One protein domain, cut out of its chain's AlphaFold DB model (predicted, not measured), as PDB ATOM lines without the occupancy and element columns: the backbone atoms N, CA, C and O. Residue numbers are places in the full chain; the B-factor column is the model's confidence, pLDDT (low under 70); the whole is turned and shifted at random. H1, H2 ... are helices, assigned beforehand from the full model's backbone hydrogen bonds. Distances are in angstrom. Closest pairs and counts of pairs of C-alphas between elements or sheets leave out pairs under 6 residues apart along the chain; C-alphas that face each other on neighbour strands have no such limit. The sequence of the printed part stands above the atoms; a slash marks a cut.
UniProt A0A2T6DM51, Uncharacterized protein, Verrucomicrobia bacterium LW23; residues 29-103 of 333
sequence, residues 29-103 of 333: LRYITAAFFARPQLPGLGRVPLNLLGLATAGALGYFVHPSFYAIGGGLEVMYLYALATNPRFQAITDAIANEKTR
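Overview. This is residues 29 to 103 of the 333 residues of an uncharacterized protein of Verrucomicrobia bacterium LW23 (UniProt A0A2T6DM51). A helical hairpin, H3 beside H2, makes one end; at its open end H1 packs on the last residues of H3, and H4 turns off beyond. Residues 37 to 49 loop out from the hairpin's side. The 75 printed residues have four named helices, H1 to H4 in order, and no named strand: all helix, loose, radius of gyration of the C-alphas 14.6 A, spans 48 by 28 by 17 A.

Arrangement. H3, residues 68 to 85, touches H2, residues 50 to 64, in a hairpin at a shallow tilt of 11 degrees, opposite ways; the closest C-alphas, Gly 62 and Phe 69, are 4.7 A apart. With residues 81 to 85 alone H3 touches H1, residues 29 to 36, at a steep tilt of 62 degrees; the closest C-alphas, Tyr 31 and Ala 85, are 5.1 A apart. H4, residues 88 to 101, only just touches H1, with 3 pairs of C-alphas within 8 A, through residues 91 to 94 alone; the closest C-alphas are Tyr 31 and Gln 91, 6.7 A. H2 and H4 are apart. In H1, H2, H3 and H4 every O i to N i+4 pair is within hydrogen-bond range.

Along the chain. H3 measures 25.8 A, H2 21.4 A, H4 19.9 A and H1 10.3 A from first to last C-alpha. C-alpha 29 is at (136.500, 68.411, 117.079), C-alpha 101 at (126.690, 57.335, 126.745).

Size, cuts and confidence. The farthest C-alphas, Val 65 and Arg 103, are 49.2 A apart. The printed part has no cut; the link H1 to H2 is long. Residue 41 and residues 101 to 103 have pLDDT under 70.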
ATOM      1  N   LEU A  29     136.092  69.703 117.634       81.12
ATOM      2  CA  LEU A  29     136.500  68.411 117.079       81.12
ATOM      3  C   LEU A  29     135.478  67.281 117.309       81.12
ATOM      4  O   LEU A  29     135.318  66.425 116.441       81.12
ATOM      5  N   ARG A  30     134.747  67.276 118.431       80.94
ATOM      6  CA  ARG A  30     133.706  66.277 118.720       80.94
ATOM      7  C   ARG A  30     132.506  66.419 117.784       80.94
ATOM      8  O   ARG A  30     131.972  65.415 117.330       80.94
ATOM      9  N   TYR A  31     132.106  67.647 117.464       83.00
ATOM     10  CA  TYR A  31     131.011  67.880 116.522       83.00
ATOM     11  C   TYR A  31     131.429  67.578 115.088       83.00
ATOM     12  O   TYR A  31     130.655  66.972 114.362       83.00
ATOM     13  N   ILE A  32     132.661  67.921 114.700       83.44
ATOM     14  CA  ILE A  32     133.191  67.606 113.365       83.44
ATOM     15  C   ILE A  32     133.287  66.088 113.168       83.44
ATOM     16  O   ILE A  32     132.847  65.570 112.146       83.44
ATOM     17  N   THR A  33     133.796  65.352 114.160       83.69
ATOM     18  CA  THR A  33     133.857  63.880 114.096       83.69
ATOM     19  C   THR A  33     132.465  63.247 114.099       83.69
ATOM     20  O   THR A  33     132.203  62.356 113.294       83.69
ATOM     21  N   ALA A  34     131.536  63.733 114.928       82.62
ATOM     22  CA  ALA A  34     130.149  63.265 114.913       82.62
ATOM     23  C   ALA A  34     129.448  63.555 113.575       82.62
ATOM     24  O   ALA A  34     128.730  62.696 113.067       82.62
ATOM     25  N   ALA A  35     129.681  64.734 112.991       81.56
ATOM     26  CA  ALA A  35     129.159  65.125 111.685       81.56
ATOM     27  C   ALA A  35     129.723  64.226 110.584       81.56
ATOM     28  O   ALA A  35     128.962  63.741 109.749       81.56
ATOM     29  N   PHE A  36     131.025  63.926 110.638       83.06
ATOM     30  CA  PHE A  36     131.689  63.051 109.678       83.06
ATOM     31  C   PHE A  36     131.076  61.642 109.655       83.06
ATOM     32  O   PHE A  36     130.824  61.084 108.586       83.06
ATOM     33  N   PHE A  37     130.768  61.091 110.833       82.38
ATOM     34  CA  PHE A  37     130.173  59.761 110.992       82.38
ATOM     35  C   PHE A  37     128.641  59.757 111.084       82.38
ATOM     36  O   PHE A  37     128.056  58.722 111.420       82.38
ATOM     37  N   ALA A  38     127.969  60.872 110.785       77.00
ATOM     38  CA  ALA A  38     126.514  60.923 110.790       77.00
ATOM     39  C   ALA A  38     125.947  59.961 109.729       77.00
ATOM     40  O   ALA A  38     126.327  60.000 108.559       77.00
ATOM     41  N   ARG A  39     125.034  59.072 110.143       77.94
ATOM     42  CA  ARG A  39     124.405  58.054 109.281       77.94
ATOM     43  C   ARG A  39     122.909  58.338 109.125       77.94
ATOM     44  O   ARG A  39     122.107  57.714 109.829       77.94
ATOM     45  N   PRO A  40     122.513  59.284 108.258       74.31
ATOM     46  CA  PRO A  40     121.102  59.480 107.951       74.31
ATOM     47  C   PRO A  40     120.525  58.201 107.327       74.31
ATOM     48  O   PRO A  40     121.196  57.506 106.566       74.31
ATOM     49  N   GLN A  41     119.287  57.857 107.685       69.38
ATOM     50  CA  GLN A  41     118.583  56.733 107.067       69.38
ATOM     51  C   GLN A  41     118.019  57.200 105.726       69.38
ATOM     52  O   GLN A  41     117.084  57.999 105.701       69.38
ATOM     53  N   LEU A  42     118.601  56.722 104.626       74.31
ATOM     54  CA  LEU A  42     118.081  56.962 103.283       74.31
ATOM     55  C   LEU A  42     117.196  55.775 102.865       74.31
ATOM     56  O   LEU A  42     117.622  54.623 103.018       74.31
ATOM     57  N   PRO A  43     115.982  56.017 102.340       72.81
ATOM     58  CA  PRO A  43     115.118  54.942 101.867       72.81
ATOM     59  C   PRO A  43     115.809  54.195 100.714       72.81
ATOM     60  O   PRO A  43     116.214  54.801  99.728       72.81
ATOM     61  N   GLY A  44     115.986  52.880 100.865       79.44
ATOM     62  CA  GLY A  44     116.587  51.994  99.855       79.44
ATOM     63  C   GLY A  44     118.106  51.770  99.953       79.44
ATOM     64  O   GLY A  44     118.566  50.717  99.527       79.44
ATOM     65  N   LEU A  45     118.884  52.685 100.553       75.06
ATOM     66  CA  LEU A  45     120.359  52.578 100.642       75.06
ATOM     67  C   LEU A  45     120.895  52.200 102.038       75.06
ATOM     68  O   LEU A  45     122.094  51.977 102.205       75.06
ATOM     69  N   GLY A  46     120.032  52.112 103.052       78.50
ATOM     70  CA  GLY A  46     120.436  51.786 104.422       78.50
ATOM     71  C   GLY A  46     121.124  52.951 105.151       78.50
ATOM     72  O   GLY A  46     120.893  54.123 104.859       78.50
ATOM     73  N   ARG A  47     121.939  52.631 106.167       76.06
ATOM     74  CA  ARG A  47     122.643  53.609 107.024       76.06
ATOM     75  C   ARG A  47     124.078  53.822 106.545       76.06
ATOM     76  O   ARG A  47     125.013  53.285 107.141       76.06
ATOM     77  N   VAL A  48     124.251  54.614 105.493       78.06
ATOM     78  CA  VAL A  48     125.571  54.951 104.940       78.06
ATOM     79  C   VAL A  48     125.968  56.371 105.369       78.06
ATOM     80  O   VAL A  48     125.123  57.267 105.335       78.06
ATOM     81  N   PRO A  49     127.219  56.607 105.807       80.31
ATOM     82  CA  PRO A  49     127.697  57.959 106.089       80.31
ATOM     83  C   PRO A  49     127.776  58.771 104.790       80.31
ATOM     84  O   PRO A  49     128.544  58.432 103.890       80.31
ATOM     85  N   LEU A  50     126.982  59.843 104.698       78.06
ATOM     86  CA  LEU A  50     126.832  60.651 103.478       78.06
ATOM     87  C   LEU A  50     128.172  61.246 103.007       78.06
ATOM     88  O   LEU A  50     128.451  61.288 101.813       78.06
ATOM     89  N   ASN A  51     129.031  61.602 103.958       81.94
ATOM     90  CA  ASN A  51     130.357  62.170 103.717       81.94
ATOM     91  C   ASN A  51     131.301  61.180 103.023       81.94
ATOM     92  O   ASN A  51     132.075  61.558 102.150       81.94
ATOM     93  N   LEU A  52     131.206  59.884 103.349       84.50
ATOM     94  CA  LEU A  52     132.005  58.853 102.681       84.50
ATOM     95  C   LEU A  52     131.572  58.681 101.222       84.50
ATOM     96  O   LEU A  52     132.412  58.476 100.351       84.50
ATOM     97  N   LEU A  53     130.266  58.794 100.961       83.88
ATOM     98  CA  LEU A  53     129.723  58.760  99.608       83.88
ATOM     99  C   LEU A  53     130.190  59.983  98.807       83.88
ATOM    100  O   LEU A  53     130.692  59.816  97.700       83.88
ATOM    101  N   GLY A  54     130.109  61.182  99.393       82.69
ATOM    102  CA  GLY A  54     130.606  62.418  98.784       82.69
ATOM    103  C   GLY A  54     132.097  62.347  98.443       82.69
ATOM    104  O   GLY A  54     132.489  62.659  97.317       82.69
ATOM    105  N   LEU A  55     132.917  61.841  99.372       85.44
ATOM    106  CA  LEU A  55     134.353  61.654  99.164       85.44
ATOM    107  C   LEU A  55     134.648  60.628  98.057       85.44
ATOM    108  O   LEU A  55     135.524  60.856  97.225       85.44
ATOM    109  N   ALA A  56     133.902  59.520  98.017       86.56
ATOM    110  CA  ALA A  56     134.044  58.498  96.982       86.56
ATOM    111  C   ALA A  56     133.657  59.031  95.593       86.56
ATOM    112  O   ALA A  56     134.371  58.785  94.619       86.56
ATOM    113  N   THR A  57     132.573  59.808  95.496       85.38
ATOM    114  CA  THR A  57     132.144  60.446  94.242       85.38
ATOM    115  C   THR A  57     133.162  61.481  93.762       85.38
ATOM    116  O   THR A  57     133.554  61.451  92.596       85.38
ATOM    117  N   ALA A  58     133.637  62.358  94.651       85.38
ATOM    118  CA  ALA A  58     134.673  63.335  94.319       85.38
ATOM    119  C   ALA A  58     135.987  62.655  93.906       85.38
ATOM    120  O   ALA A  58     136.634  63.095  92.957       85.38
ATOM    121  N   GLY A  59     136.351  61.555  94.572       86.38
ATOM    122  CA  GLY A  59     137.531  60.762  94.246       86.38
ATOM    123  C   GLY A  59     137.453  60.121  92.862       86.38
ATOM    124  O   GLY A  59     138.388  60.238  92.072       86.38
ATOM    125  N   ALA A  60     136.314  59.510  92.529       88.00
ATOM    126  CA  ALA A  60     136.084  58.931  91.208       88.00
ATOM    127  C   ALA A  60     136.129  60.002  90.102       88.00
ATOM    128  O   ALA A  60     136.819  59.826  89.099       88.00
ATOM    129  N   LEU A  61     135.461  61.146  90.295       85.94
ATOM    130  CA  LEU A  61     135.483  62.253  89.329       85.94
ATOM    131  C   LEU A  61     136.882  62.866  89.169       85.94
ATOM    132  O   LEU A  61     137.295  63.175  88.051       85.94
ATOM    133  N   GLY A  62     137.631  62.999  90.266       88.31
ATOM    134  CA  GLY A  62     139.015  63.470  90.247       88.31
ATOM    135  C   GLY A  62     139.953  62.549  89.471       88.31
ATOM    136  O   GLY A  62     140.855  63.029  88.785       88.31
ATOM    137  N   TYR A  63     139.721  61.239  89.551       91.94
ATOM    138  CA  TYR A  63     140.526  60.232  88.867       91.94
ATOM    139  C   TYR A  63     140.205  60.127  87.369       91.94
ATOM    140  O   TYR A  63     141.122  60.076  86.555       91.94
ATOM    141  N   PHE A  64     138.919  60.113  86.997       92.50
ATOM    142  CA  PHE A  64     138.497  59.870  85.610       92.50
ATOM    143  C   PHE A  64     138.346  61.132  84.753       92.50
ATOM    144  O   PHE A  64     138.446  61.035  83.533       92.50
ATOM    145  N   VAL A  65     138.073  62.295  85.357       92.69
ATOM    146  CA  VAL A  65     137.741  63.520  84.610       92.69
ATOM    147  C   VAL A  65     138.861  64.546  84.701       92.69
ATOM    148  O   VAL A  65     139.443  64.910  83.682       92.69
ATOM    149  N   HIS A  66     139.148  65.053  85.905       90.88
ATOM    150  CA  HIS A  66     140.162  66.091  86.088       90.88
ATOM    151  C   HIS A  66     140.611  66.228  87.559       90.88
ATOM    152  O   HIS A  66     139.758  66.281  88.448       90.88
ATOM    153  N   PRO A  67     141.911  66.423  87.855       90.31
ATOM    154  CA  PRO A  67     142.407  66.518  89.235       90.31
ATOM    155  C   PRO A  67     141.806  67.658  90.079       90.31
ATOM    156  O   PRO A  67     141.797  67.589  91.305       90.31
ATOM    157  N   SER A  68     141.270  68.716  89.462       87.50
ATOM    158  CA  SER A  68     140.641  69.827  90.198       87.50
ATOM    159  C   SER A  68     139.400  69.408  90.998       87.50
ATOM    160  O   SER A  68     139.072  70.063  91.989       87.50
ATOM    161  N   PHE A  69     138.739  68.303  90.631       89.69
ATOM    162  CA  PHE A  69     137.588  67.787  91.375       89.69
ATOM    163  C   PHE A  69     137.951  67.332  92.795       89.69
ATOM    164  O   PHE A  69     137.097  67.412  93.675       89.69
ATOM    165  N   TYR A  70     139.212  66.964  93.063       85.81
ATOM    166  CA  TYR A  70     139.671  66.692  94.430       85.81
ATOM    167  C   TYR A  70     139.606  67.945  95.310       85.81
ATOM    168  O   TYR A  70     139.118  67.888  96.437       85.81
ATOM    169  N   ALA A  71     140.057  69.089  94.783       89.88
ATOM    170  CA  ALA A  71     140.059  70.352  95.517       89.88
ATOM    171  C   ALA A  71     138.633  70.878  95.738       89.88
ATOM    172  O   ALA A  71     138.296  71.308  96.838       89.88
ATOM    173  N   ILE A  72     137.783  70.794  94.710       88.81
ATOM    174  CA  ILE A  72     136.383  71.234  94.794       88.81
ATOM    175  C   ILE A  72     135.593  70.334  95.752       88.81
ATOM    176  O   ILE A  72     134.907  70.842  96.638       88.81
ATOM    177  N   GLY A  73     135.715  69.010  95.617       84.81
ATOM    178  CA  GLY A  73     135.034  68.054  96.491       84.81
ATOM    179  C   GLY A  73     135.486  68.174  97.944       84.81
ATOM    180  O   GLY A  73     134.649  68.263  98.838       84.81
ATOM    181  N   GLY A  74     136.798  68.272  98.179       87.38
ATOM    182  CA  GLY A  74     137.347  68.486  99.518       87.38
ATOM    183  C   GLY A  74     136.891  69.808 100.143       87.38
ATOM    184  O   GLY A  74     136.517  69.835 101.313       87.38
ATOM    185  N   GLY A  75     136.859  70.896  99.367       89.69
ATOM    186  CA  GLY A  75     136.385  72.200  99.839       89.69
ATOM    187  C   GLY A  75     134.900  72.201 100.211       89.69
ATOM    188  O   GLY A  75     134.535  72.706 101.274       89.69
ATOM    189  N   LEU A  76     134.050  71.596  99.371       87.69
ATOM    190  CA  LEU A  76     132.615  71.462  99.643       87.69
ATOM    191  C   LEU A  76     132.346  70.613 100.889       87.69
ATOM    192  O   LEU A  76     131.503  70.986 101.702       87.69
ATOM    193  N   GLU A  77     133.095  69.527 101.075       85.94
ATOM    194  CA  GLU A  77     132.987  68.669 102.255       85.94
ATOM    195  C   GLU A  77     133.371  69.424 103.538       85.94
ATOM    196  O   GLU A  77     132.624  69.417 104.517       85.94
ATOM    197  N   VAL A  78     134.490  70.160 103.531       87.50
ATOM    198  CA  VAL A  78     134.913  70.981 104.680       87.50
ATOM    199  C   VAL A  78     133.866  72.047 105.012       87.50
ATOM    200  O   VAL A  78     133.525  72.234 106.183       87.50
ATOM    201  N   MET A  79     133.323  72.722 103.996       89.12
ATOM    202  CA  MET A  79     132.273  73.726 104.175       89.12
ATOM    203  C   MET A  79     130.987  73.106 104.744       89.12
ATOM    204  O   MET A  79     130.387  73.676 105.658       89.12
ATOM    205  N   TYR A  80     130.588  71.932 104.250       86.62
ATOM    206  CA  TYR A  80     129.425  71.194 104.741       86.62
ATOM    207  C   TYR A  80     129.591  70.768 106.204       86.62
ATOM    208  O   TYR A  80     128.721  71.053 107.030       86.62
ATOM    209  N   LEU A  81     130.726  70.155 106.554       85.94
ATOM    210  CA  LEU A  81     131.022  69.737 107.927       85.94
ATOM    211  C   LEU A  81     131.060  70.930 108.882       85.94
ATOM    212  O   LEU A  81     130.541  70.831 109.993       85.94
ATOM    213  N   TYR A  82     131.621  72.064 108.454       87.69
ATOM    214  CA  TYR A  82     131.623  73.289 109.249       87.69
ATOM    215  C   TYR A  82     130.200  73.822 109.484       87.69
ATOM    216  O   TYR A  82     129.838  74.128 110.624       87.69
ATOM    217  N   ALA A  83     129.364  73.877 108.442       89.00
ATOM    218  CA  ALA A  83     127.970  74.310 108.554       89.00
ATOM    219  C   ALA A  83     127.134  73.375 109.449       89.00
ATOM    220  O   ALA A  83     126.321  73.836 110.252       89.00
ATOM    221  N   LEU A  84     127.351  72.059 109.358       85.19
ATOM    222  CA  LEU A  84     126.647  71.081 110.187       85.19
ATOM    223  C   LEU A  84     127.131  71.116 111.645       85.19
ATOM    224  O   LEU A  84     126.309  71.116 112.560       85.19
ATOM    225  N   ALA A  85     128.444  71.215 111.872       86.69
ATOM    226  CA  ALA A  85     129.031  71.286 113.211       86.69
ATOM    227  C   ALA A  85     128.665  72.579 113.958       86.69
ATOM    228  O   ALA A  85     128.623  72.573 115.186       86.69
ATOM    229  N   THR A  86     128.376  73.673 113.244       87.31
ATOM    230  CA  THR A  86     127.920  74.950 113.826       87.31
ATOM    231  C   THR A  86     126.401  75.036 114.003       87.31
ATOM    232  O   THR A  86     125.911  75.970 114.638       87.31
ATOM    233  N   ASN A  87     125.635  74.060 113.505       90.69
ATOM    234  CA  ASN A  87     124.182  74.058 113.636       90.69
ATOM    235  C   ASN A  87     123.754  73.701 115.079       90.69
ATOM    236  O   ASN A  87     124.038  72.589 115.541       90.69
ATOM    237  N   PRO A  88     122.998  74.571 115.780       85.75
ATOM    238  CA  PRO A  88     122.620  74.347 117.177       85.75
ATOM    239  C   PRO A  88     121.751  73.098 117.373       85.75
ATOM    240  O   PRO A  88     121.828  72.454 118.417       85.75
ATOM    241  N   ARG A  89     120.953  72.705 116.369       85.12
ATOM    242  CA  ARG A  89     120.145  71.475 116.440       85.12
ATOM    243  C   ARG A  89     121.017  70.224 116.403       85.12
ATOM    244  O   ARG A  89     120.768  69.284 117.150       85.12
ATOM    245  N   PHE A  90     122.046  70.221 115.556       85.38
ATOM    246  CA  PHE A  90     122.984  69.105 115.452       85.38
ATOM    247  C   PHE A  90     123.825  68.962 116.726       85.38
ATOM    248  O   PHE A  90     123.993  67.850 117.233       85.38
ATOM    249  N   GLN A  91     124.284  70.088 117.282       87.62
ATOM    250  CA  GLN A  91     124.983  70.117 118.568       87.62
ATOM    251  C   GLN A  91     124.096  69.572 119.691       87.62
ATOM    252  O   GLN A  91     124.516  68.654 120.387       87.62
ATOM    253  N   ALA A  92     122.844  70.034 119.797       84.62
ATOM    254  CA  ALA A  92     121.906  69.569 120.819       84.62
ATOM    255  C   ALA A  92     121.638  68.054 120.752       84.62
ATOM    256  O   ALA A  92     121.619  67.385 121.783       84.62
ATOM    257  N   ILE A  93     121.473  67.492 119.548       85.19
ATOM    258  CA  ILE A  93     121.278  66.043 119.360       85.19
ATOM    259  C   ILE A  93     122.553  65.270 119.721       85.19
ATOM    260  O   ILE A  93     122.492  64.259 120.419       85.19
ATOM    261  N   THR A  94     123.714  65.744 119.265       84.69
ATOM    262  CA  THR A  94     125.005  65.103 119.563       84.69
ATOM    263  C   THR A  94     125.298  65.128 121.059       84.69
ATOM    264  O   THR A  94     125.779  64.137 121.606       84.69
ATOM    265  N   ASP A  95     124.965  66.228 121.730       83.75
ATOM    266  CA  ASP A  95     125.096  66.369 123.175       83.75
ATOM    267  C   ASP A  95     124.130  65.454 123.920       83.75
ATOM    268  O   ASP A  95     124.550  64.799 124.870       83.75
ATOM    269  N   ALA A  96     122.880  65.326 123.468       78.19
ATOM    270  CA  ALA A  96     121.932  64.373 124.044       78.19
ATOM    271  C   ALA A  96     122.464  62.928 123.967       78.19
ATOM    272  O   ALA A  96     122.499  62.232 124.981       78.19
ATOM    273  N   ILE A  97     122.975  62.513 122.803       79.88
ATOM    274  CA  ILE A  97     123.554  61.174 122.594       79.88
ATOM    275  C   ILE A  97     124.839  60.984 123.413       79.88
ATOM    276  O   ILE A  97     125.083  59.910 123.966       79.88
ATOM    277  N   ALA A  98     125.697  62.005 123.483       77.88
ATOM    278  CA  ALA A  98     126.937  61.939 124.252       77.88
ATOM    279  C   ALA A  98     126.656  61.818 125.755       77.88
ATOM    280  O   ALA A  98     127.287  60.999 126.419       77.88
ATOM    281  N   ASN A  99     125.685  62.582 126.258       73.44
ATOM    282  CA  ASN A  99     125.252  62.551 127.652       73.44
ATOM    283  C   ASN A  99     124.566  61.227 128.017       73.44
ATOM    284  O   ASN A  99     124.668  60.781 129.156       73.44
ATOM    285  N   GLU A 100     123.903  60.570 127.063       72.62
ATOM    286  CA  GLU A 100     123.346  59.229 127.258       72.62
ATOM    287  C   GLU A 100     124.450  58.171 127.427       72.62
ATOM    288  O   GLU A 100     124.350  57.313 128.301       72.62
ATOM    289  N   LYS A 101     125.548  58.268 126.661       66.12
ATOM    290  CA  LYS A 101     126.690  57.335 126.745       66.12
ATOM    291  C   LYS A 101     127.575  57.536 127.973       66.12
ATOM    292  O   LYS A 101     128.181  56.578 128.440       66.12
ATOM    293  N   THR A 102     127.698  58.769 128.463       64.88
ATOM    294  CA  THR A 102     128.424  59.073 129.706       64.88
ATOM    295  C   THR A 102     127.544  58.968 130.942       64.88
ATOM    296  O   THR A 102     128.045  59.165 132.052       64.88
ATOM    297  N   ARG A 103     126.254  58.642 130.784       59.81
ATOM    298  CA  ARG A 103     125.394  58.336 131.919       59.81
ATOM    299  C   ARG A 103     126.029  57.149 132.651       59.81
ATOM    300  O   ARG A 103     126.248  56.114 132.020       59.81
TER     301      ARG A 103